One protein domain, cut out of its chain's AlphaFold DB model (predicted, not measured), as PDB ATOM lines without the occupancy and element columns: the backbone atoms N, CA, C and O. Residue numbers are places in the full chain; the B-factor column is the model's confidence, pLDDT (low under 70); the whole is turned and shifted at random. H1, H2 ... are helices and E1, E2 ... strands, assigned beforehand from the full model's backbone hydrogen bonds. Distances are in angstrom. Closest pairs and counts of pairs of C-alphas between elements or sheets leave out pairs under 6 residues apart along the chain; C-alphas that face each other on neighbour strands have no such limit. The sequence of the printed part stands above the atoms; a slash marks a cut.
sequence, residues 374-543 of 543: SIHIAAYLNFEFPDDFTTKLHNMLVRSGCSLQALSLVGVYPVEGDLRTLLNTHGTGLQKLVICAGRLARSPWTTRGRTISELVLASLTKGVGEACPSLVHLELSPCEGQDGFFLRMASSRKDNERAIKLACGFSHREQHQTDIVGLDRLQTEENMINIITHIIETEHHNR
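This is residues 374 to 543 of the 543 residues of an uncharacterized protein of Hypsizygus marmoreus (UniProt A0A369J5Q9). The chain is wound in stacked turns, a short solenoid in which each turn holds a strand and then a helix: the parallel strands E1 to E5 stand side by side as a wall, and the helices H1, H2, H3 and H4 make a curved row along one side of it. The long helix H5 caps the E5 end of the stack, beside H4, and residues 527 to 543, of which 527 to 541 belong to H5, stick out from the body as an arm. The printed part has 170 residues with five named helices and five named strands, in the order E1 H1 E2 H2 E3 H3 E4 H4 E5 H5; the sheet runs E1 E2 E3 E4 E5, all parallel, and the class is mixed, helices and strands. The whole is compact, with a radius of gyration of the C-alphas of 17.4 A, and spans 60 by 41 by 35 A, the arm making much of the length.

E1, residues 374 to 379, begins with C-alpha 374 at (3.568, -37.881, 48.568) and is 17.1 A long. H1, residues 389 to 400, measures 16.4 A. E2, residues 406 to 410, is followed by H2, residues 416 to 426, which is 15.4 A long. E3 is residues 432 to 436, and H3, residues 454 to 459, begins with C-alpha 454 at (-10.379, -20.836, 34.850). E4, residues 473 to 479, measures 16.0 A. H4 is residues 485 to 492, and E5, residues 501 to 506, is 17.1 A long. H5, residues 513 to 541, is the longest helix, 42.4 A from first to last C-alpha, and ends with C-alpha 541 at (32.726, -16.600, 50.895).

The edge strands of the sheet are E1 and E5. E1 and E2 run at 0 degrees to each other, with N 377 and O 408 2.8 A apart, within hydrogen-bond range. Between E2 and E3, at 7 degrees, N 409 and O 434 are 2.8 A apart. Between E3 and E4, at 20 degrees, N 435 and O 475 are 2.8 A apart. Between E4 and E5, at 4 degrees, N 479 and O 505 are 2.8 A apart. The sheet is twisted, with C-alphas up to 4.5 A off its best plane. Four strand-helix-strand units, each two parallel neighbour strands with a helix between them in the chain, follow one another: E1, H1, E2; E2, H2, E3; E3, H3, E4; and E4, H4, E5; each crossover is right-handed. H1 touches H2 with residues 390 to 394 alone, closest at the C-alphas of His 394 and Leu 422, 5.6 A, at a shallow tilt of 15 degrees, the same way. H2 and H3 only just touch, with 3 pairs of C-alphas within 8 A, the closest those of Arg 420 and Val 456, 6.5 A. H3 touches H4 at the C-alphas of Leu 457 and Met 489, 6.5 A, their closest. H5 touches H4 with residues 514 to 522 alone, closest at the C-alphas of Asp 515 and Leu 487, 5.0 A, at a shallow tilt of 27 degrees, the same way. H4 only grazes the sheet, with residues 486 to 490, and H5 only grazes it, with residues 515 to 526. H1 and H3 are apart. In H1, H2, H3, H4 and H5 every O i to N i+4 pair is within hydrogen-bond range.

The C-alphas of Trp 445 and Arg 543 are the two farthest apart, 63.4 A. Without residues 527 to 543, which stand free, the body spans 39 by 34 by 23 A. The printed part has no cut, and residue 543 is the chain's last. The links E3 to H3, 17 residues, and H3 to E4, 13 residues, are long. The mean pLDDT of the printed part is 88.8; residues 438 to 441, 445 to 447 and 496 to 498 are under 70.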
ATOM      1  N   SER A 374       3.386 -37.955  50.014       98.62
ATOM      2  CA  SER A 374       3.568 -37.881  48.568       98.62
ATOM      3  C   SER A 374       2.784 -38.974  47.862       98.62
ATOM      4  O   SER A 374       2.922 -40.154  48.185       98.62
ATOM      5  N   ILE A 375       2.004 -38.586  46.854       98.50
ATOM      6  CA  ILE A 375       1.349 -39.524  45.949       98.50
ATOM      7  C   ILE A 375       1.577 -39.131  44.490       98.50
ATOM      8  O   ILE A 375       1.368 -37.986  44.083       98.50
ATOM      9  N   HIS A 376       2.012 -40.104  43.697       98.19
ATOM     10  CA  HIS A 376       2.187 -39.990  42.258       98.19
ATOM     11  C   HIS A 376       1.402 -41.104  41.569       98.19
ATOM     12  O   HIS A 376       1.608 -42.278  41.857       98.19
ATOM     13  N   ILE A 377       0.492 -40.751  40.669       97.50
ATOM     14  CA  ILE A 377      -0.285 -41.708  39.885       97.50
ATOM     15  C   ILE A 377      -0.109 -41.362  38.411       97.50
ATOM     16  O   ILE A 377      -0.369 -40.229  38.005       97.50
ATOM     17  N   ALA A 378       0.339 -42.334  37.621       95.25
ATOM     18  CA  ALA A 378       0.654 -42.167  36.211       95.25
ATOM     19  C   ALA A 378      -0.070 -43.207  35.341       95.25
ATOM     20  O   ALA A 378       0.045 -44.408  35.583       95.25
ATOM     21  N   ALA A 379      -0.784 -42.770  34.301       91.75
ATOM     22  CA  ALA A 379      -1.298 -43.675  33.271       91.75
ATOM     23  C   ALA A 379      -0.161 -44.223  32.404       91.75
ATOM     24  O   ALA A 379       0.726 -43.480  31.972       91.75
ATOM     25  N   TYR A 380      -0.271 -45.496  32.035       86.25
ATOM     26  CA  TYR A 380       0.436 -46.037  30.884       86.25
ATOM     27  C   TYR A 380      -0.237 -45.685  29.557       86.25
ATOM     28  O   TYR A 380      -1.354 -45.168  29.491       86.25
ATOM     29  N   LEU A 381       0.491 -45.981  28.478       81.56
ATOM     30  CA  LEU A 381       0.070 -45.719  27.111       81.56
ATOM     31  C   LEU A 381      -1.334 -46.266  26.827       81.56
ATOM     32  O   LEU A 381      -1.594 -47.452  27.011       81.56
ATOM     33  N   ASN A 382      -2.205 -45.404  26.304       82.88
ATOM     34  CA  ASN A 382      -3.586 -45.708  25.913       82.88
ATOM     35  C   ASN A 382      -4.567 -46.059  27.049       82.88
ATOM     36  O   ASN A 382      -5.703 -46.438  26.756       82.88
ATOM     37  N   PHE A 383      -4.168 -45.933  28.316       87.69
ATOM     38  CA  PHE A 383      -5.086 -46.096  29.440       87.69
ATOM     39  C   PHE A 383      -5.933 -44.827  29.647       87.69
ATOM     40  O   PHE A 383      -5.450 -43.712  29.440       87.69
ATOM     41  N   GLU A 384      -7.194 -45.016  30.039       89.44
ATOM     42  CA  GLU A 384      -8.161 -43.965  30.366       89.44
ATOM     43  C   GLU A 384      -8.706 -44.239  31.773       89.44
ATOM     44  O   GLU A 384      -9.176 -45.344  32.057       89.44
ATOM     45  N   PHE A 385      -8.615 -43.246  32.660       91.12
ATOM     46  CA  PHE A 385      -9.140 -43.358  34.020       91.12
ATOM     47  C   PHE A 385     -10.671 -43.266  34.036       91.12
ATOM     48  O   PHE A 385     -11.226 -42.448  33.298       91.12
ATOM     49  N   PRO A 386     -11.352 -44.027  34.912       91.50
ATOM     50  CA  PRO A 386     -12.776 -43.830  35.163       91.50
ATOM     51  C   PRO A 386     -13.075 -42.451  35.753       91.50
ATOM     52  O   PRO A 386     -12.252 -41.866  36.456       91.50
ATOM     53  N   ASP A 387     -14.289 -41.968  35.513       90.38
ATOM     54  CA  ASP A 387     -14.741 -40.637  35.935       90.38
ATOM     55  C   ASP A 387     -14.693 -40.454  37.455       90.38
ATOM     56  O   ASP A 387     -14.324 -39.392  37.946       90.38
ATOM     57  N   ASP A 388     -15.003 -41.517  38.198       93.50
ATOM     58  CA  ASP A 388     -15.035 -41.530  39.659       93.50
ATOM     59  C   ASP A 388     -13.650 -41.700  40.308       93.50
ATOM     60  O   ASP A 388     -13.535 -41.733  41.536       93.50
ATOM     61  N   PHE A 389     -12.577 -41.799  39.515       94.56
ATOM     62  CA  PHE A 389     -11.223 -42.013  40.026       94.56
ATOM     63  C   PHE A 389     -10.793 -40.911  41.003       94.56
ATOM     64  O   PHE A 389     -10.251 -41.203  42.071       94.56
ATOM     65  N   THR A 390     -11.042 -39.639  40.669       95.31
ATOM     66  CA  THR A 390     -10.665 -38.513  41.539       95.31
ATOM     67  C   THR A 390     -11.462 -38.522  42.844       95.31
ATOM     68  O   THR A 390     -10.886 -38.261  43.901       95.31
ATOM     69  N   THR A 391     -12.738 -38.919  42.807       96.62
ATOM     70  CA  THR A 391     -13.565 -39.124  44.004       96.62
ATOM     71  C   THR A 391     -13.020 -40.259  44.875       96.62
ATOM     72  O   THR A 391     -12.885 -40.094  46.085       96.62
ATOM     73  N   LYS A 392     -12.634 -41.402  44.288       97.19
ATOM     74  CA  LYS A 392     -12.014 -42.523  45.025       97.19
ATOM     75  C   LYS A 392     -10.685 -42.124  45.667       97.19
ATOM     76  O   LYS A 392     -10.429 -42.463  46.823       97.19
ATOM     77  N   LEU A 393      -9.859 -41.361  44.949       98.06
ATOM     78  CA  LEU A 393      -8.619 -40.802  45.483       98.06
ATOM     79  C   LEU A 393      -8.893 -39.862  46.663       98.06
ATOM     80  O   LEU A 393      -8.272 -40.014  47.714       98.06
ATOM     81  N   HIS A 394      -9.838 -38.932  46.518       97.88
ATOM     82  CA  HIS A 394     -10.256 -38.034  47.597       97.88
ATOM     83  C   HIS A 394     -10.740 -38.814  48.823       97.88
ATOM     84  O   HIS A 394     -10.231 -38.595  49.919       97.88
ATOM     85  N   ASN A 395     -11.616 -39.802  48.635       97.94
ATOM     86  CA  ASN A 395     -12.115 -40.656  49.712       97.94
ATOM     87  C   ASN A 395     -10.987 -41.399  50.439       97.94
ATOM     88  O   ASN A 395     -11.001 -41.489  51.666       97.94
ATOM     89  N   MET A 396      -9.998 -41.917  49.706       98.19
ATOM     90  CA  MET A 396      -8.827 -42.568  50.298       98.19
ATOM     91  C   MET A 396      -8.005 -41.590  51.147       98.19
ATOM     92  O   MET A 396      -7.639 -41.929  52.275       98.19
ATOM     93  N   LEU A 397      -7.756 -40.373  50.654       98.00
ATOM     94  CA  LEU A 397      -6.995 -39.346  51.378       98.00
ATOM     95  C   LEU A 397      -7.734 -38.861  52.634       98.00
ATOM     96  O   LEU A 397      -7.129 -38.786  53.705       98.00
ATOM     97  N   VAL A 398      -9.043 -38.610  52.539       97.75
ATOM     98  CA  VAL A 398      -9.900 -38.241  53.681       97.75
ATOM     99  C   VAL A 398      -9.868 -39.331  54.744       97.75
ATOM    100  O   VAL A 398      -9.623 -39.058  55.916       97.75
ATOM    101  N   ARG A 399     -10.060 -40.582  54.328       97.94
ATOM    102  CA  ARG A 399     -10.055 -41.746  55.215       97.94
ATOM    103  C   ARG A 399      -8.701 -42.002  55.862       97.94
ATOM    104  O   ARG A 399      -8.645 -42.517  56.972       97.94
ATOM    105  N   SER A 400      -7.627 -41.647  55.168       97.94
ATOM    106  CA  SER A 400      -6.269 -41.728  55.696       97.94
ATOM    107  C   SER A 400      -5.975 -40.612  56.698       97.94
ATOM    108  O   SER A 400      -5.127 -40.800  57.560       97.94
ATOM    109  N   GLY A 401      -6.658 -39.464  56.620       97.00
ATOM    110  CA  GLY A 401      -6.376 -38.310  57.482       97.00
ATOM    111  C   GLY A 401      -4.953 -37.769  57.304       97.00
ATOM    112  O   GLY A 401      -4.379 -37.220  58.241       97.00
ATOM    113  N   CYS A 402      -4.361 -37.976  56.126       96.31
ATOM    114  CA  CYS A 402      -2.962 -37.669  55.859       96.31
ATOM    115  C   CYS A 402      -2.739 -36.195  55.486       96.31
ATOM    116  O   CYS A 402      -3.591 -35.550  54.867       96.31
ATOM    117  N   SER A 403      -1.543 -35.687  55.785       95.44
ATOM    118  CA  SER A 403      -1.104 -34.329  55.433       95.44
ATOM    119  C   SER A 403      -0.263 -34.346  54.158       95.44
ATOM    120  O   SER A 403       0.970 -34.386  54.203       95.44
ATOM    121  N   LEU A 404      -0.940 -34.330  53.010       97.44
ATOM    122  CA  LEU A 404      -0.296 -34.441  51.705       97.44
ATOM    123  C   LEU A 404       0.526 -33.183  51.367       97.44
ATOM    124  O   LEU A 404       0.030 -32.061  51.426       97.44
ATOM    125  N   GLN A 405       1.784 -33.382  50.978       98.25
ATOM    126  CA  GLN A 405       2.713 -32.337  50.534       98.25
ATOM    127  C   GLN A 405       2.927 -32.362  49.019       98.25
ATOM    128  O   GLN A 405       3.159 -31.314  48.417       98.25
ATOM    129  N   ALA A 406       2.837 -33.535  48.391       98.56
ATOM    130  CA  ALA A 406       3.005 -33.694  46.955       98.56
ATOM    131  C   ALA A 406       1.891 -34.549  46.344       98.56
ATOM    132  O   ALA A 406       1.666 -35.686  46.755       98.56
ATOM    133  N   LEU A 407       1.234 -34.003  45.324       98.44
ATOM    134  CA  LEU A 407       0.239 -34.678  44.501       98.44
ATOM    135  C   LEU A 407       0.663 -34.587  43.043       98.44
ATOM    136  O   LEU A 407       0.875 -33.495  42.512       98.44
ATOM    137  N   SER A 408       0.760 -35.731  42.382       97.94
ATOM    138  CA  SER A 408       1.062 -35.790  40.963       97.94
ATOM    139  C   SER A 408       0.157 -36.782  40.246       97.94
ATOM    140  O   SER A 408       0.168 -37.969  40.546       97.94
ATOM    141  N   LEU A 409      -0.616 -36.278  39.290       96.75
ATOM    142  CA  LEU A 409      -1.568 -37.006  38.467       96.75
ATOM    143  C   LEU A 409      -1.150 -36.849  37.002       96.75
ATOM    144  O   LEU A 409      -1.362 -35.804  36.387       96.75
ATOM    145  N   VAL A 410      -0.507 -37.872  36.446       95.00
ATOM    146  CA  VAL A 410      -0.002 -37.876  35.070       95.00
ATOM    147  C   VAL A 410      -0.833 -38.840  34.231       95.00
ATOM    148  O   VAL A 410      -1.081 -39.972  34.625       95.00
ATOM    149  N   GLY A 411      -1.300 -38.415  33.066       91.50
ATOM    150  CA  GLY A 411      -2.237 -39.201  32.275       91.50
ATOM    151  C   GLY A 411      -3.661 -39.245  32.829       91.50
ATOM    152  O   GLY A 411      -4.463 -40.047  32.365       91.50
ATOM    153  N   VAL A 412      -3.972 -38.415  33.827       91.19
ATOM    154  CA  VAL A 412      -5.295 -38.334  34.456       91.19
ATOM    155  C   VAL A 412      -6.010 -37.088  33.942       91.19
ATOM    156  O   VAL A 412      -5.427 -36.007  33.923       91.19
ATOM    157  N   TYR A 413      -7.285 -37.240  33.588       90.31
ATOM    158  CA  TYR A 413      -8.191 -36.150  33.220       90.31
ATOM    159  C   TYR A 413      -9.265 -36.015  34.309       90.31
ATOM    160  O   TYR A 413     -10.355 -36.575  34.155       90.31
ATOM    161  N   PRO A 414      -8.944 -35.384  35.454       90.94
ATOM    162  CA  PRO A 414      -9.851 -35.345  36.592       90.94
ATOM    163  C   PRO A 414     -11.088 -34.507  36.264       90.94
ATOM    164  O   PRO A 414     -10.991 -33.478  35.594       90.94
ATOM    165  N   VAL A 415     -12.245 -34.924  36.776       91.62
ATOM    166  CA  VAL A 415     -13.458 -34.104  36.719       91.62
ATOM    167  C   VAL A 415     -13.235 -32.852  37.563       91.62
ATOM    168  O   VAL A 415     -12.788 -32.919  38.710       91.62
ATOM    169  N   GLU A 416     -13.549 -31.692  36.995       90.75
ATOM    170  CA  GLU A 416     -13.216 -30.395  37.583       90.75
ATOM    171  C   GLU A 416     -13.768 -30.202  39.008       90.75
ATOM    172  O   GLU A 416     -13.062 -29.726  39.899       90.75
ATOM    173  N   GLY A 417     -15.024 -30.599  39.240       92.19
ATOM    174  CA  GLY A 417     -15.664 -30.501  40.555       92.19
ATOM    175  C   GLY A 417     -14.969 -31.353  41.621       92.19
ATOM    176  O   GLY A 417     -14.735 -30.880  42.738       92.19
ATOM    177  N   ASP A 418     -14.570 -32.572  41.259       94.31
ATOM    178  CA  ASP A 418     -13.856 -33.486  42.153       94.31
ATOM    179  C   ASP A 418     -12.444 -32.985  42.439       94.31
ATOM    180  O   ASP A 418     -11.995 -33.004  43.587       94.31
ATOM    181  N   LEU A 419     -11.759 -32.456  41.421       94.81
ATOM    182  CA  LEU A 419     -10.444 -31.852  41.590       94.81
ATOM    183  C   LEU A 419     -10.502 -30.672  42.566       94.81
ATOM    184  O   LEU A 419      -9.703 -30.607  43.498       94.81
ATOM    185  N   ARG A 420     -11.455 -29.753  42.391       94.56
ATOM    186  CA  ARG A 420     -11.627 -28.611  43.303       94.56
ATOM    187  C   ARG A 420     -11.909 -29.072  44.727       94.56
ATOM    188  O   ARG A 420     -11.324 -28.539  45.666       94.56
ATOM    189  N   THR A 421     -12.759 -30.082  44.892       95.31
ATOM    190  CA  THR A 421     -13.056 -30.676  46.203       95.31
ATOM    191  C   THR A 421     -11.795 -31.249  46.846       95.31
ATOM    192  O   THR A 421     -11.515 -30.977  48.017       95.31
ATOM    193  N   LEU A 422     -10.980 -31.965  46.071       96.38
ATOM    194  CA  LEU A 422      -9.707 -32.516  46.519       96.38
ATOM    195  C   LEU A 422      -8.731 -31.415  46.953       96.38
ATOM    196  O   LEU A 422      -8.187 -31.487  48.057       96.38
ATOM    197  N   LEU A 423      -8.547 -30.378  46.131       95.88
ATOM    198  CA  LEU A 423      -7.642 -29.261  46.421       95.88
ATOM    199  C   LEU A 423      -8.103 -28.431  47.625       95.88
ATOM    200  O   LEU A 423      -7.274 -28.013  48.425       95.88
ATOM    201  N   ASN A 424      -9.406 -28.231  47.809       94.38
ATOM    202  CA  ASN A 424      -9.928 -27.516  48.976       94.38
ATOM    203  C   ASN A 424      -9.768 -28.329  50.269       94.38
ATOM    204  O   ASN A 424      -9.518 -27.758  51.326       94.38
ATOM    205  N   THR A 425      -9.890 -29.657  50.186       95.19
ATOM    206  CA  THR A 425      -9.795 -30.541  51.360       95.19
ATOM    207  C   THR A 425      -8.346 -30.751  51.802       95.19
ATOM    208  O   THR A 425      -8.048 -30.686  52.991       95.19
ATOM    209  N   HIS A 426      -7.434 -30.992  50.855       95.00
ATOM    210  CA  HIS A 426      -6.050 -31.396  51.143       95.00
ATOM    211  C   HIS A 426      -4.995 -30.369  50.707       95.00
ATOM    212  O   HIS A 426      -3.799 -30.622  50.827       95.00
ATOM    213  N   GLY A 427      -5.405 -29.203  50.204       93.19
ATOM    214  CA  GLY A 427      -4.484 -28.217  49.643       93.19
ATOM    215  C   GLY A 427      -3.651 -27.462  50.674       93.19
ATOM    216  O   GLY A 427      -2.562 -27.017  50.342       93.19
ATOM    217  N   THR A 428      -4.098 -27.311  51.922       93.12
ATOM    218  CA  THR A 428      -3.436 -26.435  52.917       93.12
ATOM    219  C   THR A 428      -1.941 -26.735  53.106       93.12
ATOM    220  O   THR A 428      -1.126 -25.812  53.172       93.12
ATOM    221  N   GLY A 429      -1.570 -28.018  53.130       93.12
ATOM    222  CA  GLY A 429      -0.183 -28.487  53.232       93.12
ATOM    223  C   GLY A 429       0.515 -28.760  51.896       93.12
ATOM    224  O   GLY A 429       1.704 -29.089  51.895       93.12
ATOM    225  N   LEU A 430      -0.191 -28.634  50.769       96.81
ATOM    226  CA  LEU A 430       0.302 -29.065  49.469       96.81
ATOM    227  C   LEU A 430       1.354 -28.089  48.928       96.81
ATOM    228  O   LEU A 430       1.090 -26.911  48.699       96.81
ATOM    229  N   GLN A 431       2.556 -28.611  48.703       96.25
ATOM    230  CA  GLN A 431       3.717 -27.885  48.190       96.25
ATOM    231  C   GLN A 431       3.949 -28.160  46.704       96.25
ATOM    232  O   GLN A 431       4.399 -27.279  45.971       96.25
ATOM    233  N   LYS A 432       3.628 -29.372  46.248       97.50
ATOM    234  CA  LYS A 432       3.803 -29.811  44.867       97.50
ATOM    235  C   LYS A 432       2.476 -30.297  44.295       97.50
ATOM    236  O   LYS A 432       1.913 -31.264  44.801       97.50
ATOM    237  N   LEU A 433       2.033 -29.674  43.207       97.56
ATOM    238  CA  LEU A 433       0.869 -30.093  42.435       97.56
ATOM    239  C   LEU A 433       1.262 -30.278  40.971       97.56
ATOM    240  O   LEU A 433       1.729 -29.345  40.325       97.56
ATOM    241  N   VAL A 434       1.063 -31.481  40.450       97.12
ATOM    242  CA  VAL A 434       1.297 -31.812  39.041       97.12
ATOM    243  C   VAL A 434       0.039 -32.480  38.506       97.12
ATOM    244  O   VAL A 434      -0.328 -33.547  38.986       97.12
ATOM    245  N   ILE A 435      -0.620 -31.881  37.522       95.31
ATOM    246  CA  ILE A 435      -1.755 -32.477  36.813       95.31
ATOM    247  C   ILE A 435      -1.476 -32.340  35.327       95.31
ATOM    248  O   ILE A 435      -1.606 -31.261  34.757       95.31
ATOM    249  N   CYS A 436      -1.061 -33.438  34.713       92.06
ATOM    250  CA  CYS A 436      -0.610 -33.451  33.333       92.06
ATOM    251  C   CYS A 436      -1.311 -34.577  32.589       92.06
ATOM    252  O   CYS A 436      -0.996 -35.736  32.814       92.06
ATOM    253  N   ALA A 437      -2.167 -34.263  31.626       82.06
ATOM    254  CA  ALA A 437      -2.801 -35.228  30.735       82.06
ATOM    255  C   ALA A 437      -1.804 -36.142  30.000       82.06
ATOM    256  O   ALA A 437      -2.148 -37.258  29.630       82.06
ATOM    257  N   GLY A 438      -0.554 -35.695  29.826       68.06
ATOM    258  CA  GLY A 438       0.523 -36.461  29.203       68.06
ATOM    259  C   GLY A 438       0.266 -36.790  27.725       68.06
ATOM    260  O   GLY A 438      -0.857 -36.841  27.245       68.06
ATOM    261  N   ARG A 439       1.331 -37.057  26.962       66.50
ATOM    262  CA  ARG A 439       1.191 -37.617  25.597       66.50
ATOM    263  C   ARG A 439       0.912 -39.123  25.602       66.50
ATOM    264  O   ARG A 439       0.729 -39.713  24.545       66.50
ATOM    265  N   LEU A 440       0.991 -39.737  26.782       61.16
ATOM    266  CA  LEU A 440       0.945 -41.180  26.950       61.16
ATOM    267  C   LEU A 440      -0.497 -41.671  27.155       61.16
ATOM    268  O   LEU A 440      -0.871 -42.697  26.600       61.16
ATOM    269  N   ALA A 441      -1.336 -40.939  27.889       62.81
ATOM    270  CA  ALA A 441      -2.706 -41.377  28.141       62.81
ATOM    271  C   ALA A 441      -3.605 -41.207  26.913       62.81
ATOM    272  O   ALA A 441      -3.447 -40.273  26.122       62.81
ATOM    273  N   ARG A 442      -4.593 -42.099  26.782       71.44
ATOM    274  CA  ARG A 442      -5.673 -41.902  25.815       71.44
ATOM    275  C   ARG A 442      -6.519 -40.733  26.308       71.44
ATOM    276  O   ARG A 442      -6.991 -40.755  27.440       71.44
ATOM    277  N   SER A 443      -6.707 -39.717  25.466       70.06
ATOM    278  CA  SER A 443      -7.681 -38.666  25.770       70.06
ATOM    279  C   SER A 443      -9.063 -39.301  25.931       70.06
ATOM    280  O   SER A 443      -9.432 -40.118  25.076       70.06
ATOM    281  N   PRO A 444      -9.837 -38.918  26.960       72.06
ATOM    282  CA  PRO A 444     -11.204 -39.377  27.088       72.06
ATOM    283  C   PRO A 444     -12.021 -38.951  25.872       72.06
ATOM    284  O   PRO A 444     -11.700 -37.978  25.182       72.06
ATOM    285  N   TRP A 445     -13.102 -39.688  25.625       67.25
ATOM    286  CA  TRP A 445     -14.004 -39.458  24.493       67.25
ATOM    287  C   TRP A 445     -14.637 -38.062  24.553       67.25
ATOM    288  O   TRP A 445     -14.956 -37.473  23.523       67.25
ATOM    289  N   THR A 446     -14.769 -37.517  25.765       69.50
ATOM    290  CA  THR A 446     -15.189 -36.143  26.028       69.50
ATOM    291  C   THR A 446     -14.177 -35.452  26.939       69.50
ATOM    292  O   THR A 446     -14.011 -35.842  28.094       69.50
ATOM    293  N   THR A 447     -13.541 -34.392  26.450       68.81
ATOM    294  CA  THR A 447     -12.651 -33.531  27.252       68.81
ATOM    295  C   THR A 447     -13.409 -32.467  28.046       68.81
ATOM    296  O   THR A 447     -12.861 -31.871  28.970       68.81
ATOM    297  N   ARG A 448     -14.690 -32.239  27.722       71.12
ATOM    298  CA  ARG A 448     -15.524 -31.217  28.362       71.12
ATOM    299  C   ARG A 448     -15.637 -31.469  29.870       71.12
ATOM    300  O   ARG A 448     -16.148 -32.507  30.282       71.12
ATOM    301  N   GLY A 449     -15.185 -30.503  30.672       73.19
ATOM    302  CA  GLY A 449     -15.203 -30.580  32.140       73.19
ATOM    303  C   GLY A 449     -14.098 -31.449  32.754       73.19
ATOM    304  O   GLY A 449     -14.173 -31.772  33.940       73.19
ATOM    305  N   ARG A 450     -13.094 -31.847  31.959       80.38
ATOM    306  CA  ARG A 450     -11.939 -32.651  32.404       80.38
ATOM    307  C   ARG A 450     -10.588 -31.991  32.131       80.38
ATOM    308  O   ARG A 450      -9.547 -32.648  32.111       80.38
ATOM    309  N   THR A 451     -10.626 -30.696  31.864       84.19
ATOM    310  CA  THR A 451      -9.475 -29.831  31.629       84.19
ATOM    311  C   THR A 451      -9.315 -28.882  32.806       84.19
ATOM    312  O   THR A 451     -10.229 -28.689  33.612       84.19
ATOM    313  N   ILE A 452      -8.122 -28.307  32.948       90.38
ATOM    314  CA  ILE A 452      -7.874 -27.323  33.998       90.38
ATOM    315  C   ILE A 452      -8.494 -25.995  33.559       90.38
ATOM    316  O   ILE A 452      -7.907 -25.275  32.752       90.38
ATOM    317  N   SER A 453      -9.686 -25.702  34.076       91.75
ATOM    318  CA  SER A 453     -10.462 -24.504  33.750       91.75
ATOM    319  C   SER A 453      -9.978 -23.251  34.494       91.75
ATOM    320  O   SER A 453      -9.240 -23.320  35.485       91.75
ATOM    321  N   GLU A 454     -10.510 -22.092  34.102       91.38
ATOM    322  CA  GLU A 454     -10.379 -20.836  34.850       91.38
ATOM    323  C   GLU A 454     -10.846 -20.938  36.306       91.38
ATOM    324  O   GLU A 454     -10.265 -20.288  37.170       91.38
ATOM    325  N   LEU A 455     -11.854 -21.756  36.623       91.75
ATOM    326  CA  LEU A 455     -12.336 -21.900  38.002       91.75
ATOM    327  C   LEU A 455     -11.306 -22.619  38.880       91.75
ATOM    328  O   LEU A 455     -11.127 -22.257  40.046       91.75
ATOM    329  N   VAL A 456     -10.603 -23.612  38.328       93.62
ATOM    330  CA  VAL A 456      -9.484 -24.267  39.019       93.62
ATOM    331  C   VAL A 456      -8.346 -23.266  39.210       93.62
ATOM    332  O   VAL A 456      -7.854 -23.107  40.326       93.62
ATOM    333  N   LEU A 457      -7.977 -22.522  38.165       93.38
ATOM    334  CA  LEU A 457      -6.941 -21.486  38.252       93.38
ATOM    335  C   LEU A 457      -7.304 -20.375  39.248       93.38
ATOM    336  O   LEU A 457      -6.441 -19.908  39.989       93.38
ATOM    337  N   ALA A 458      -8.577 -19.986  39.322       92.25
ATOM    338  CA  ALA A 458      -9.079 -19.012  40.283       92.25
ATOM    339  C   ALA A 458      -8.947 -19.531  41.718       92.25
ATOM    340  O   ALA A 458      -8.484 -18.794  42.581       92.25
ATOM    341  N   SER A 459      -9.259 -20.810  41.967       93.12
ATOM    342  CA  SER A 459      -9.049 -21.421  43.289       93.12
ATOM    343  C   SER A 459      -7.575 -21.468  43.691       93.12
ATOM    344  O   SER A 459      -7.252 -21.353  44.868       93.12
ATOM    345  N   LEU A 460      -6.672 -21.580  42.716       93.19
ATOM    346  CA  LEU A 460      -5.231 -21.518  42.929       93.19
ATOM    347  C   LEU A 460      -4.694 -20.080  42.952       93.19
ATOM    348  O   LEU A 460      -3.511 -19.898  43.205       93.19
ATOM    349  N   THR A 461      -5.487 -19.048  42.686       92.31
ATOM    350  CA  THR A 461      -5.012 -17.657  42.725       92.31
ATOM    351  C   THR A 461      -4.977 -17.163  44.169       92.31
ATOM    352  O   THR A 461      -5.872 -17.480  44.952       92.31
ATOM    353  N   LYS A 462      -3.950 -16.384  44.531       87.12
ATOM    354  CA  LYS A 462      -3.790 -15.896  45.905       87.12
ATOM    355  C   LYS A 462      -4.957 -14.999  46.317       87.12
ATOM    356  O   LYS A 462      -5.274 -14.038  45.614       87.12
ATOM    357  N   GLY A 463      -5.592 -15.295  47.451       84.44
ATOM    358  CA  GLY A 463      -6.781 -14.576  47.914       84.44
ATOM    359  C   GLY A 463      -7.480 -15.206  49.121       84.44
ATOM    360  O   GLY A 463      -6.972 -16.128  49.757       84.44
ATOM    361  N   VAL A 464      -8.668 -14.693  49.452       73.75
ATOM    362  CA  VAL A 464      -9.506 -15.244  50.531       73.75
ATOM    363  C   VAL A 464     -10.081 -16.587  50.080       73.75
ATOM    364  O   VAL A 464     -10.819 -16.640  49.099       73.75
ATOM    365  N   GLY A 465      -9.756 -17.660  50.805       79.25
ATOM    366  CA  GLY A 465     -10.170 -19.020  50.443       79.25
ATOM    367  C   GLY A 465      -9.305 -19.662  49.355       79.25
ATOM    368  O   GLY A 465      -9.791 -20.533  48.639       79.25
ATOM    369  N   GLU A 466      -8.046 -19.229  49.213       87.19
ATOM    370  CA  GLU A 466      -7.105 -19.840  48.273       87.19
ATOM    371  C   GLU A 466      -6.874 -21.330  48.571       87.19
ATOM    372  O   GLU A 466      -6.614 -21.744  49.706       87.19
ATOM    373  N   ALA A 467      -6.925 -22.147  47.524       91.00
ATOM    374  CA  ALA A 467      -6.465 -23.520  47.570       91.00
ATOM    375  C   ALA A 467      -4.936 -23.546  47.450       91.00
ATOM    376  O   ALA A 467      -4.327 -22.810  46.666       91.00
ATOM    377  N   CYS A 468      -4.300 -24.449  48.191       94.12
ATOM    378  CA  CYS A 468      -2.852 -24.664  48.130       94.12
ATOM    379  C   CYS A 468      -2.006 -23.405  48.425       94.12
ATOM    380  O   CYS A 468      -1.203 -23.002  47.582       94.12
ATOM    381  N   PRO A 469      -2.135 -22.768  49.603       92.75
ATOM    382  CA  PRO A 469      -1.338 -21.586  49.962       92.75
ATOM    383  C   PRO A 469       0.176 -21.873  49.995       92.75
ATOM    384  O   PRO A 469       0.984 -21.017  49.645       92.75
ATOM    385  N   SER A 470       0.562 -23.106  50.344       92.81
ATOM    386  CA  SER A 470       1.958 -23.542  50.525       92.81
ATOM    387  C   SER A 470       2.660 -23.987  49.234       92.81
ATOM    388  O   SER A 470       3.755 -24.551  49.288       92.81
ATOM    389  N   LEU A 471       2.031 -23.784  48.077       93.25
ATOM    390  CA  LEU A 471       2.499 -24.318  46.806       93.25
ATOM    391  C   LEU A 471       3.816 -23.662  46.364       93.25
ATOM    392  O   LEU A 471       3.900 -22.442  46.256       93.25
ATOM    393  N   VAL A 472       4.817 -24.488  46.061       92.88
ATOM    394  CA  VAL A 472       6.133 -24.084  45.529       92.88
ATOM    395  C   VAL A 472       6.417 -24.694  44.158       92.88
ATOM    396  O   VAL A 472       7.364 -24.305  43.481       92.88
ATOM    397  N   HIS A 473       5.611 -25.666  43.733       94.88
ATOM    398  CA  HIS A 473       5.744 -26.307  42.437       94.88
ATOM    399  C   HIS A 473       4.370 -26.606  41.853       94.88
ATOM    400  O   HIS A 473       3.570 -27.312  42.473       94.88
ATOM    401  N   LEU A 474       4.124 -26.095  40.651       94.88
ATOM    402  CA  LEU A 474       2.866 -26.247  39.942       94.88
ATOM    403  C   LEU A 474       3.119 -26.606  38.482       94.88
ATOM    404  O   LEU A 474       3.729 -25.835  37.743       94.88
ATOM    405  N   GLU A 475       2.594 -27.752  38.067       95.12
ATOM    406  CA  GLU A 475       2.566 -28.168  36.668       95.12
ATOM    407  C   GLU A 475       1.128 -28.511  36.274       95.12
ATOM    408  O   GLU A 475       0.532 -29.414  36.857       95.12
ATOM    409  N   LEU A 476       0.552 -27.785  35.313       93.94
ATOM    410  CA  LEU A 476      -0.836 -27.982  34.872       93.94
ATOM    411  C   LEU A 476      -0.904 -28.118  33.351       93.94
ATOM    412  O   LEU A 476      -0.408 -27.261  32.621       93.94
ATOM    413  N   SER A 477      -1.500 -29.196  32.847       91.00
ATOM    414  CA  SER A 477      -1.640 -29.430  31.410       91.00
ATOM    415  C   SER A 477      -2.737 -30.462  31.094       91.00
ATOM    416  O   SER A 477      -2.710 -31.543  31.679       91.00
ATOM    417  N   PRO A 478      -3.641 -30.212  30.128       88.62
ATOM    418  CA  PRO A 478      -3.859 -28.944  29.451       88.62
ATOM    419  C   PRO A 478      -4.722 -27.998  30.300       88.62
ATOM    420  O   PRO A 478      -5.694 -28.404  30.942       88.62
ATOM    421  N   CYS A 479      -4.367 -26.720  30.261       89.88
ATOM    422  CA  CYS A 479      -5.187 -25.620  30.736       89.88
ATOM    423  C   CYS A 479      -6.101 -25.119  29.614       89.88
ATOM    424  O   CYS A 479      -5.685 -25.031  28.454       89.88
ATOM    425  N   GLU A 480      -7.324 -24.759  29.992       89.00
ATOM    426  CA  GLU A 480      -8.319 -24.106  29.147       89.00
ATOM    427  C   GLU A 480      -8.835 -22.849  29.846       89.00
ATOM    428  O   GLU A 480      -9.170 -22.867  31.033       89.00
ATOM    429  N   GLY A 481      -8.891 -21.744  29.108       87.19
ATOM    430  CA  GLY A 481      -9.372 -20.466  29.621       87.19
ATOM    431  C   GLY A 481      -9.003 -19.304  28.710       87.19
ATOM    432  O   GLY A 481      -8.435 -19.489  27.636       87.19
ATOM    433  N   GLN A 482      -9.321 -18.099  29.151       92.75
ATOM    434  CA  GLN A 482      -8.930 -16.860  28.507       92.75
ATOM    435  C   GLN A 482      -7.424 -16.600  28.667       92.75
ATOM    436  O   GLN A 482      -6.841 -16.844  29.726       92.75
ATOM    437  N   ASP A 483      -6.812 -16.040  27.621       93.56
ATOM    438  CA  ASP A 483      -5.422 -15.581  27.650       93.56
ATOM    439  C   ASP A 483      -5.151 -14.627  28.826       93.56
ATOM    440  O   ASP A 483      -5.920 -13.701  29.105       93.56
ATOM    441  N   GLY A 484      -4.031 -14.839  29.509       92.50
ATOM    442  CA  GLY A 484      -3.560 -14.037  30.638       92.50
ATOM    443  C   GLY A 484      -4.095 -14.486  32.003       92.50
ATOM    444  O   GLY A 484      -3.662 -13.953  33.033       92.50
ATOM    445  N   PHE A 485      -5.026 -15.442  32.058       93.00
ATOM    446  CA  PHE A 485      -5.589 -15.915  33.323       93.00
ATOM    447  C   PHE A 485      -4.575 -16.740  34.123       93.00
ATOM    448  O   PHE A 485      -4.434 -16.557  35.337       93.00
ATOM    449  N   PHE A 486      -3.806 -17.597  33.446       92.19
ATOM    450  CA  PHE A 486      -2.753 -18.377  34.088       92.19
ATOM    451  C   PHE A 486      -1.627 -17.463  34.585       92.19
ATOM    452  O   PHE A 486      -1.156 -17.611  35.713       92.19
ATOM    453  N   LEU A 487      -1.242 -16.465  33.785       93.00
ATOM    454  CA  LEU A 487      -0.268 -15.450  34.172       93.00
ATOM    455  C   LEU A 487      -0.714 -14.670  35.409       93.00
ATOM    456  O   LEU A 487       0.111 -14.384  36.275       93.00
ATOM    457  N   ARG A 488      -2.001 -14.321  35.515       92.31
ATOM    458  CA  ARG A 488      -2.545 -13.639  36.698       92.31
ATOM    459  C   ARG A 488      -2.406 -14.503  37.948       92.31
ATOM    460  O   ARG A 488      -1.930 -14.006  38.968       92.31
ATOM    461  N   MET A 489      -2.763 -15.784  37.854       93.44
ATOM    462  CA  MET A 489      -2.581 -16.749  38.940       93.44
ATOM    463  C   MET A 489      -1.101 -16.843  39.339       93.44
ATOM    464  O   MET A 489      -0.769 -16.629  40.505       93.44
ATOM    465  N   ALA A 490      -0.204 -17.041  38.370       91.75
ATOM    466  CA  ALA A 490       1.240 -17.103  38.589       91.75
ATOM    467  C   ALA A 490       1.787 -15.829  39.259       91.75
ATOM    468  O   ALA A 490       2.496 -15.895  40.261       91.75
ATOM    469  N   SER A 491       1.401 -14.660  38.745       90.75
ATOM    470  CA  SER A 491       1.836 -13.356  39.253       90.75
ATOM    471  C   SER A 491       1.358 -13.111  40.682       90.75
ATOM    472  O   SER A 491       2.123 -12.594  41.490       90.75
ATOM    473  N   SER A 492       0.134 -13.535  41.026       90.94
ATOM    474  CA  SER A 492      -0.415 -13.394  42.386       90.94
ATOM    475  C   SER A 492       0.404 -14.128  43.450       90.94
ATOM    476  O   SER A 492       0.349 -13.785  44.629       90.94
ATOM    477  N   ARG A 493       1.190 -15.127  43.035       88.00
ATOM    478  CA  ARG A 493       2.020 -15.943  43.919       88.00
ATOM    479  C   ARG A 493       3.506 -15.576  43.891       88.00
ATOM    480  O   ARG A 493       4.275 -16.174  44.638       88.00
ATOM    481  N   LYS A 494       3.909 -14.590  43.082       82.00
ATOM    482  CA  LYS A 494       5.306 -14.141  42.951       82.00
ATOM    483  C   LYS A 494       5.892 -13.631  44.271       82.00
ATOM    484  O   LYS A 494       7.066 -13.848  44.536       82.00
ATOM    485  N   ASP A 495       5.062 -12.987  45.089       71.31
ATOM    486  CA  ASP A 495       5.484 -12.362  46.349       71.31
ATOM    487  C   ASP A 495       5.592 -13.353  47.519       71.31
ATOM    488  O   ASP A 495       5.843 -12.951  48.655       71.31
ATOM    489  N   ASN A 496       5.365 -14.646  47.286       68.38
ATOM    490  CA  ASN A 496       5.662 -15.643  48.303       68.38
ATOM    491  C   ASN A 496       7.187 -15.739  48.465       68.38
ATOM    492  O   ASN A 496       7.918 -15.769  47.481       68.38
ATOM    493  N   GLU A 497       7.673 -15.828  49.710       61.75
ATOM    494  CA  GLU A 497       9.113 -15.898  50.043       61.75
ATOM    495  C   GLU A 497       9.866 -17.030  49.319       61.75
ATOM    496  O   GLU A 497      11.095 -17.054  49.279       61.75
ATOM    497  N   ARG A 498       9.126 -17.986  48.748       67.19
ATOM    498  CA  ARG A 498       9.634 -19.082  47.935       67.19
ATOM    499  C   ARG A 498       9.151 -18.902  46.508       67.19
ATOM    500  O   ARG A 498       7.946 -18.907  46.255       67.19
ATOM    501  N   ALA A 499      10.104 -18.794  45.592       72.62
ATOM    502  CA  ALA A 499       9.805 -18.761  44.177       72.62
ATOM    503  C   ALA A 499       9.106 -20.065  43.755       72.62
ATOM    504  O   ALA A 499       9.493 -21.162  44.176       72.62
ATOM    505  N   ILE A 500       8.025 -19.937  42.986       83.69
ATOM    506  CA  ILE A 500       7.231 -21.081  42.545       83.69
ATOM    507  C   ILE A 500       7.772 -21.568  41.211       83.69
ATOM    508  O   ILE A 500       7.743 -20.844  40.219       83.69
ATOM    509  N   LYS A 501       8.162 -22.841  41.154       88.38
ATOM    510  CA  LYS A 501       8.458 -23.506  39.888       88.38
ATOM    511  C   LYS A 501       7.153 -23.764  39.135       88.38
ATOM    512  O   LYS A 501       6.339 -24.579  39.571       88.38
ATOM    513  N   LEU A 502       6.983 -23.087  38.003       89.62
ATOM    514  CA  LEU A 502       5.783 -23.149  37.170       89.62
ATOM    515  C   LEU A 502       6.065 -23.853  35.841       89.62
ATOM    516  O   LEU A 502       7.004 -23.488  35.133       89.62
ATOM    517  N   ALA A 503       5.208 -24.802  35.468       88.75
ATOM    518  CA  ALA A 503       5.098 -25.298  34.101       88.75
ATOM    519  C   ALA A 503       3.625 -25.392  33.690       88.75
ATOM    520  O   ALA A 503       2.758 -25.740  34.493       88.75
ATOM    521  N   CYS A 504       3.326 -25.103  32.428       88.44
ATOM    522  CA  CYS A 504       1.969 -25.239  31.919       88.44
ATOM    523  C   CYS A 504       1.937 -25.733  30.476       88.44
ATOM    524  O   CYS A 504       2.852 -25.491  29.687       88.44
ATOM    525  N   GLY A 505       0.855 -26.423  30.130       87.38
ATOM    526  CA  GLY A 505       0.479 -26.728  28.756       87.38
ATOM    527  C   GLY A 505      -0.930 -26.219  28.480       87.38
ATOM    528  O   GLY A 505      -1.774 -26.261  29.366       87.38
ATOM    529  N   PHE A 506      -1.189 -25.758  27.259       88.38
ATOM    530  CA  PHE A 506      -2.489 -25.229  26.836       88.38
ATOM    531  C   PHE A 506      -3.083 -26.104  25.731       88.38
ATOM    532  O   PHE A 506      -2.330 -26.584  24.878       88.38
ATOM    533  N   SER A 507      -4.411 -26.278  25.717       85.38
ATOM    534  CA  SER A 507      -5.111 -26.974  24.620       85.38
ATOM    535  C   SER A 507      -4.912 -26.253  23.276       85.38
ATOM    536  O   SER A 507      -4.645 -26.895  22.263       85.38
ATOM    537  N   HIS A 508      -4.974 -24.914  23.287       87.56
ATOM    538  CA  HIS A 508      -4.852 -24.043  22.112       87.56
ATOM    539  C   HIS A 508      -3.738 -23.018  22.317       87.56
ATOM    540  O   HIS A 508      -3.987 -21.868  22.670       87.56
ATOM    541  N   ARG A 509      -2.481 -23.441  22.149       88.50
ATOM    542  CA  ARG A 509      -1.299 -22.624  22.479       88.50
ATOM    543  C   ARG A 509      -1.332 -21.231  21.835       88.50
ATOM    544  O   ARG A 509      -0.951 -20.258  22.473       88.50
ATOM    545  N   GLU A 510      -1.794 -21.137  20.596       90.75
ATOM    546  CA  GLU A 510      -1.924 -19.898  19.826       90.75
ATOM    547  C   GLU A 510      -2.887 -18.871  20.441       90.75
ATOM    548  O   GLU A 510      -2.756 -17.681  20.172       90.75
ATOM    549  N   GLN A 511      -3.820 -19.312  21.288       92.62
ATOM    550  CA  GLN A 511      -4.777 -18.447  21.980       92.62
ATOM    551  C   GLN A 511      -4.251 -17.935  23.328       92.62
ATOM    552  O   GLN A 511      -4.906 -17.102  23.936       92.62
ATOM    553  N   HIS A 512      -3.081 -18.396  23.782       94.06
ATOM    554  CA  HIS A 512      -2.513 -18.102  25.106       94.06
ATOM    555  C   HIS A 512      -1.191 -17.319  25.026       94.06
ATOM    556  O   HIS A 512      -0.238 -17.573  25.768       94.06
ATOM    557  N   GLN A 513      -1.077 -16.394  24.069       95.00
ATOM    558  CA  GLN A 513       0.178 -15.688  23.811       95.00
ATOM    559  C   GLN A 513       0.615 -14.808  24.995       95.00
ATOM    560  O   GLN A 513       1.812 -14.740  25.289       95.00
ATOM    561  N   THR A 514      -0.323 -14.153  25.682       94.69
ATOM    562  CA  THR A 514      -0.040 -13.334  26.872       94.69
ATOM    563  C   THR A 514       0.439 -14.204  28.022       94.69
ATOM    564  O   THR A 514       1.426 -13.850  28.671       94.69
ATOM    565  N   ASP A 515      -0.206 -15.351  28.249       93.12
ATOM    566  CA  ASP A 515       0.236 -16.313  29.258       93.12
ATOM    567  C   ASP A 515       1.667 -16.782  28.986       93.12
ATOM    568  O   ASP A 515       2.521 -16.693  29.866       93.12
ATOM    569  N   ILE A 516       1.958 -17.218  27.757       93.00
ATOM    570  CA  ILE A 516       3.276 -17.739  27.367       93.00
ATOM    571  C   ILE A 516       4.366 -16.680  27.570       93.00
ATOM    572  O   ILE A 516       5.331 -16.915  28.295       93.00
ATOM    573  N   VAL A 517       4.198 -15.491  26.983       93.50
ATOM    574  CA  VAL A 517       5.199 -14.414  27.066       93.50
ATOM    575  C   VAL A 517       5.380 -13.931  28.505       93.50
ATOM    576  O   VAL A 517       6.499 -13.640  28.937       93.50
ATOM    577  N   GLY A 518       4.288 -13.829  29.263       91.00
ATOM    578  CA  GLY A 518       4.331 -13.402  30.655       91.00
ATOM    579  C   GLY A 518       5.039 -14.406  31.560       91.00
ATOM    580  O   GLY A 518       5.839 -14.001  32.404       91.00
ATOM    581  N   LEU A 519       4.794 -15.704  31.373       89.94
ATOM    582  CA  LEU A 519       5.456 -16.763  32.133       89.94
ATOM    583  C   LEU A 519       6.951 -16.841  31.820       89.94
ATOM    584  O   LEU A 519       7.750 -16.906  32.755       89.94
ATOM    585  N   ASP A 520       7.339 -16.746  30.546       89.12
ATOM    586  CA  ASP A 520       8.749 -16.702  30.138       89.12
ATOM    587  C   ASP A 520       9.477 -15.526  30.806       89.12
ATOM    588  O   ASP A 520      10.607 -15.651  31.293       89.12
ATOM    589  N   ARG A 521       8.808 -14.369  30.892       89.06
ATOM    590  CA  ARG A 521       9.337 -13.198  31.592       89.06
ATOM    591  C   ARG A 521       9.488 -13.448  33.092       89.06
ATOM    592  O   ARG A 521      10.540 -13.116  33.636       89.06
ATOM    593  N   LEU A 522       8.481 -14.022  33.754       86.06
ATOM    594  CA  LEU A 522       8.548 -14.345  35.185       86.06
ATOM    595  C   LEU A 522       9.707 -15.303  35.492       86.06
ATOM    596  O   LEU A 522      10.494 -15.026  36.395       86.06
ATOM    597  N   GLN A 523       9.872 -16.361  34.694       83.94
ATOM    598  CA  GLN A 523      10.974 -17.316  34.840       83.94
ATOM    599  C   GLN A 523      12.344 -16.668  34.590       83.94
ATOM    600  O   GLN A 523      13.317 -16.952  35.286       83.94
ATOM    601  N   THR A 524      12.439 -15.765  33.611       84.44
ATOM    602  CA  THR A 524      13.685 -15.041  33.320       84.44
ATOM    603  C   THR A 524      14.071 -14.096  34.461       84.44
ATOM    604  O   THR A 524      15.243 -14.031  34.834       84.44
ATOM    605  N   GLU A 525      13.105 -13.372  35.031       83.12
ATOM    606  CA  GLU A 525      13.325 -12.501  36.192       83.12
ATOM    607  C   GLU A 525      13.815 -13.305  37.407       83.12
ATOM    608  O   GLU A 525      14.785 -12.905  38.050       83.12
ATOM    609  N   GLU A 526      13.213 -14.467  37.672       79.75
ATOM    610  CA  GLU A 526      13.620 -15.376  38.750       79.75
ATOM    611  C   GLU A 526      15.049 -15.907  38.553       79.75
ATOM    612  O   GLU A 526      15.884 -15.825  39.456       79.75
ATOM    613  N   ASN A 527      15.378 -16.360  37.340       78.19
ATOM    614  CA  ASN A 527      16.722 -16.830  37.006       78.19
ATOM    615  C   ASN A 527      17.781 -15.734  37.191       78.19
ATOM    616  O   ASN A 527      18.869 -16.006  37.700       78.19
ATOM    617  N   MET A 528      17.477 -14.482  36.826       78.94
ATOM    618  CA  MET A 528      18.395 -13.361  37.051       78.94
ATOM    619  C   MET A 528      18.618 -13.075  38.537       78.94
ATOM    620  O   MET A 528      19.759 -12.832  38.934       78.94
ATOM    621  N   ILE A 529      17.563 -13.118  39.359       82.00
ATOM    622  CA  ILE A 529      17.677 -12.935  40.813       82.00
ATOM    623  C   ILE A 529      18.575 -14.025  41.403       82.00
ATOM    624  O   ILE A 529      19.525 -13.700  42.111       82.00
ATOM    625  N   ASN A 530      18.357 -15.289  41.035       78.50
ATOM    626  CA  ASN A 530      19.162 -16.416  41.512       78.50
ATOM    627  C   ASN A 530      20.648 -16.271  41.145       78.50
ATOM    628  O   ASN A 530      21.518 -16.493  41.986       78.50
ATOM    629  N   ILE A 531      20.954 -15.832  39.917       81.00
ATOM    630  CA  ILE A 531      22.335 -15.574  39.480       81.00
ATOM    631  C   ILE A 531      22.975 -14.454  40.309       81.00
ATOM    632  O   ILE A 531      24.119 -14.590  40.744       81.00
ATOM    633  N   ILE A 532      22.262 -13.348  40.541       85.19
ATOM    634  CA  ILE A 532      22.783 -12.218  41.324       85.19
ATOM    635  C   ILE A 532      23.043 -12.643  42.773       85.19
ATOM    636  O   ILE A 532      24.120 -12.353  43.297       85.19
ATOM    637  N   THR A 533      22.106 -13.357  43.400       83.44
ATOM    638  CA  THR A 533      22.254 -13.876  44.768       83.44
ATOM    639  C   THR A 533      23.470 -14.790  44.877       83.44
ATOM    640  O   THR A 533      24.329 -14.562  45.726       83.44
ATOM    641  N   HIS A 534      23.625 -15.739  43.949       83.56
ATOM    642  CA  HIS A 534      24.780 -16.635  43.919       83.56
ATOM    643  C   HIS A 534      26.108 -15.874  43.770       83.56
ATOM    644  O   HIS A 534      27.097 -16.204  44.427       83.56
ATOM    645  N   ILE A 535      26.163 -14.839  42.921       87.25
ATOM    646  CA  ILE A 535      27.363 -13.997  42.772       87.25
ATOM    647  C   ILE A 535      27.708 -13.312  44.102       87.25
ATOM    648  O   ILE A 535      28.872 -13.326  44.501       87.25
ATOM    649  N   ILE A 536      26.717 -12.754  44.805       88.62
ATOM    650  CA  ILE A 536      26.916 -12.073  46.095       88.62
ATOM    651  C   ILE A 536      27.423 -13.051  47.163       88.62
ATOM    652  O   ILE A 536      28.393 -12.747  47.858       88.62
ATOM    653  N   GLU A 537      26.812 -14.229  47.278       88.19
ATOM    654  CA  GLU A 537      27.220 -15.267  48.234       88.19
ATOM    655  C   GLU A 537      28.643 -15.764  47.959       88.19
ATOM    656  O   GLU A 537      29.459 -15.886  48.875       88.19
ATOM    657  N   THR A 538      28.977 -15.966  46.682       88.25
ATOM    658  CA  THR A 538      30.320 -16.387  46.266       88.25
ATOM    659  C   THR A 538      31.364 -15.310  46.576       88.25
ATOM    660  O   THR A 538      32.470 -15.627  47.014       88.25
ATOM    661  N   GLU A 539      31.050 -14.025  46.382       90.56
ATOM    662  CA  GLU A 539      31.958 -12.932  46.750       90.56
ATOM    663  C   GLU A 539      32.147 -12.806  48.266       90.56
ATOM    664  O   GLU A 539      33.247 -12.471  48.705       90.56
ATOM    665  N   HIS A 540      31.111 -13.085  49.060       87.81
ATOM    666  CA  HIS A 540      31.202 -13.088  50.519       87.81
ATOM    667  C   HIS A 540      32.026 -14.254  51.063       87.81
ATOM    668  O   HIS A 540      32.758 -14.056  52.022       87.81
ATOM    669  N   HIS A 541      31.946 -15.439  50.456       87.44
ATOM    670  CA  HIS A 541      32.726 -16.600  50.895       87.44
ATOM    671  C   HIS A 541      34.227 -16.482  50.581       87.44
ATOM    672  O   HIS A 541      35.057 -17.087  51.251       87.44
ATOM    673  N   ASN A 542      34.584 -15.702  49.557       81.69
ATOM    674  CA  ASN A 542      35.975 -15.487  49.149       81.69
ATOM    675  C   ASN A 542      36.674 -14.332  49.891       81.69
ATOM    676  O   ASN A 542      37.838 -14.042  49.598       81.69
ATOM    677  N   ARG A 543      35.976 -13.644  50.798       82.38
ATOM    678  CA  ARG A 543      36.530 -12.615  51.684       82.38
ATOM    679  C   ARG A 543      36.623 -13.159  53.096       82.38
ATOM    680  O   ARG A 543      37.628 -12.816  53.753       82.38
TER     681      ARG A 543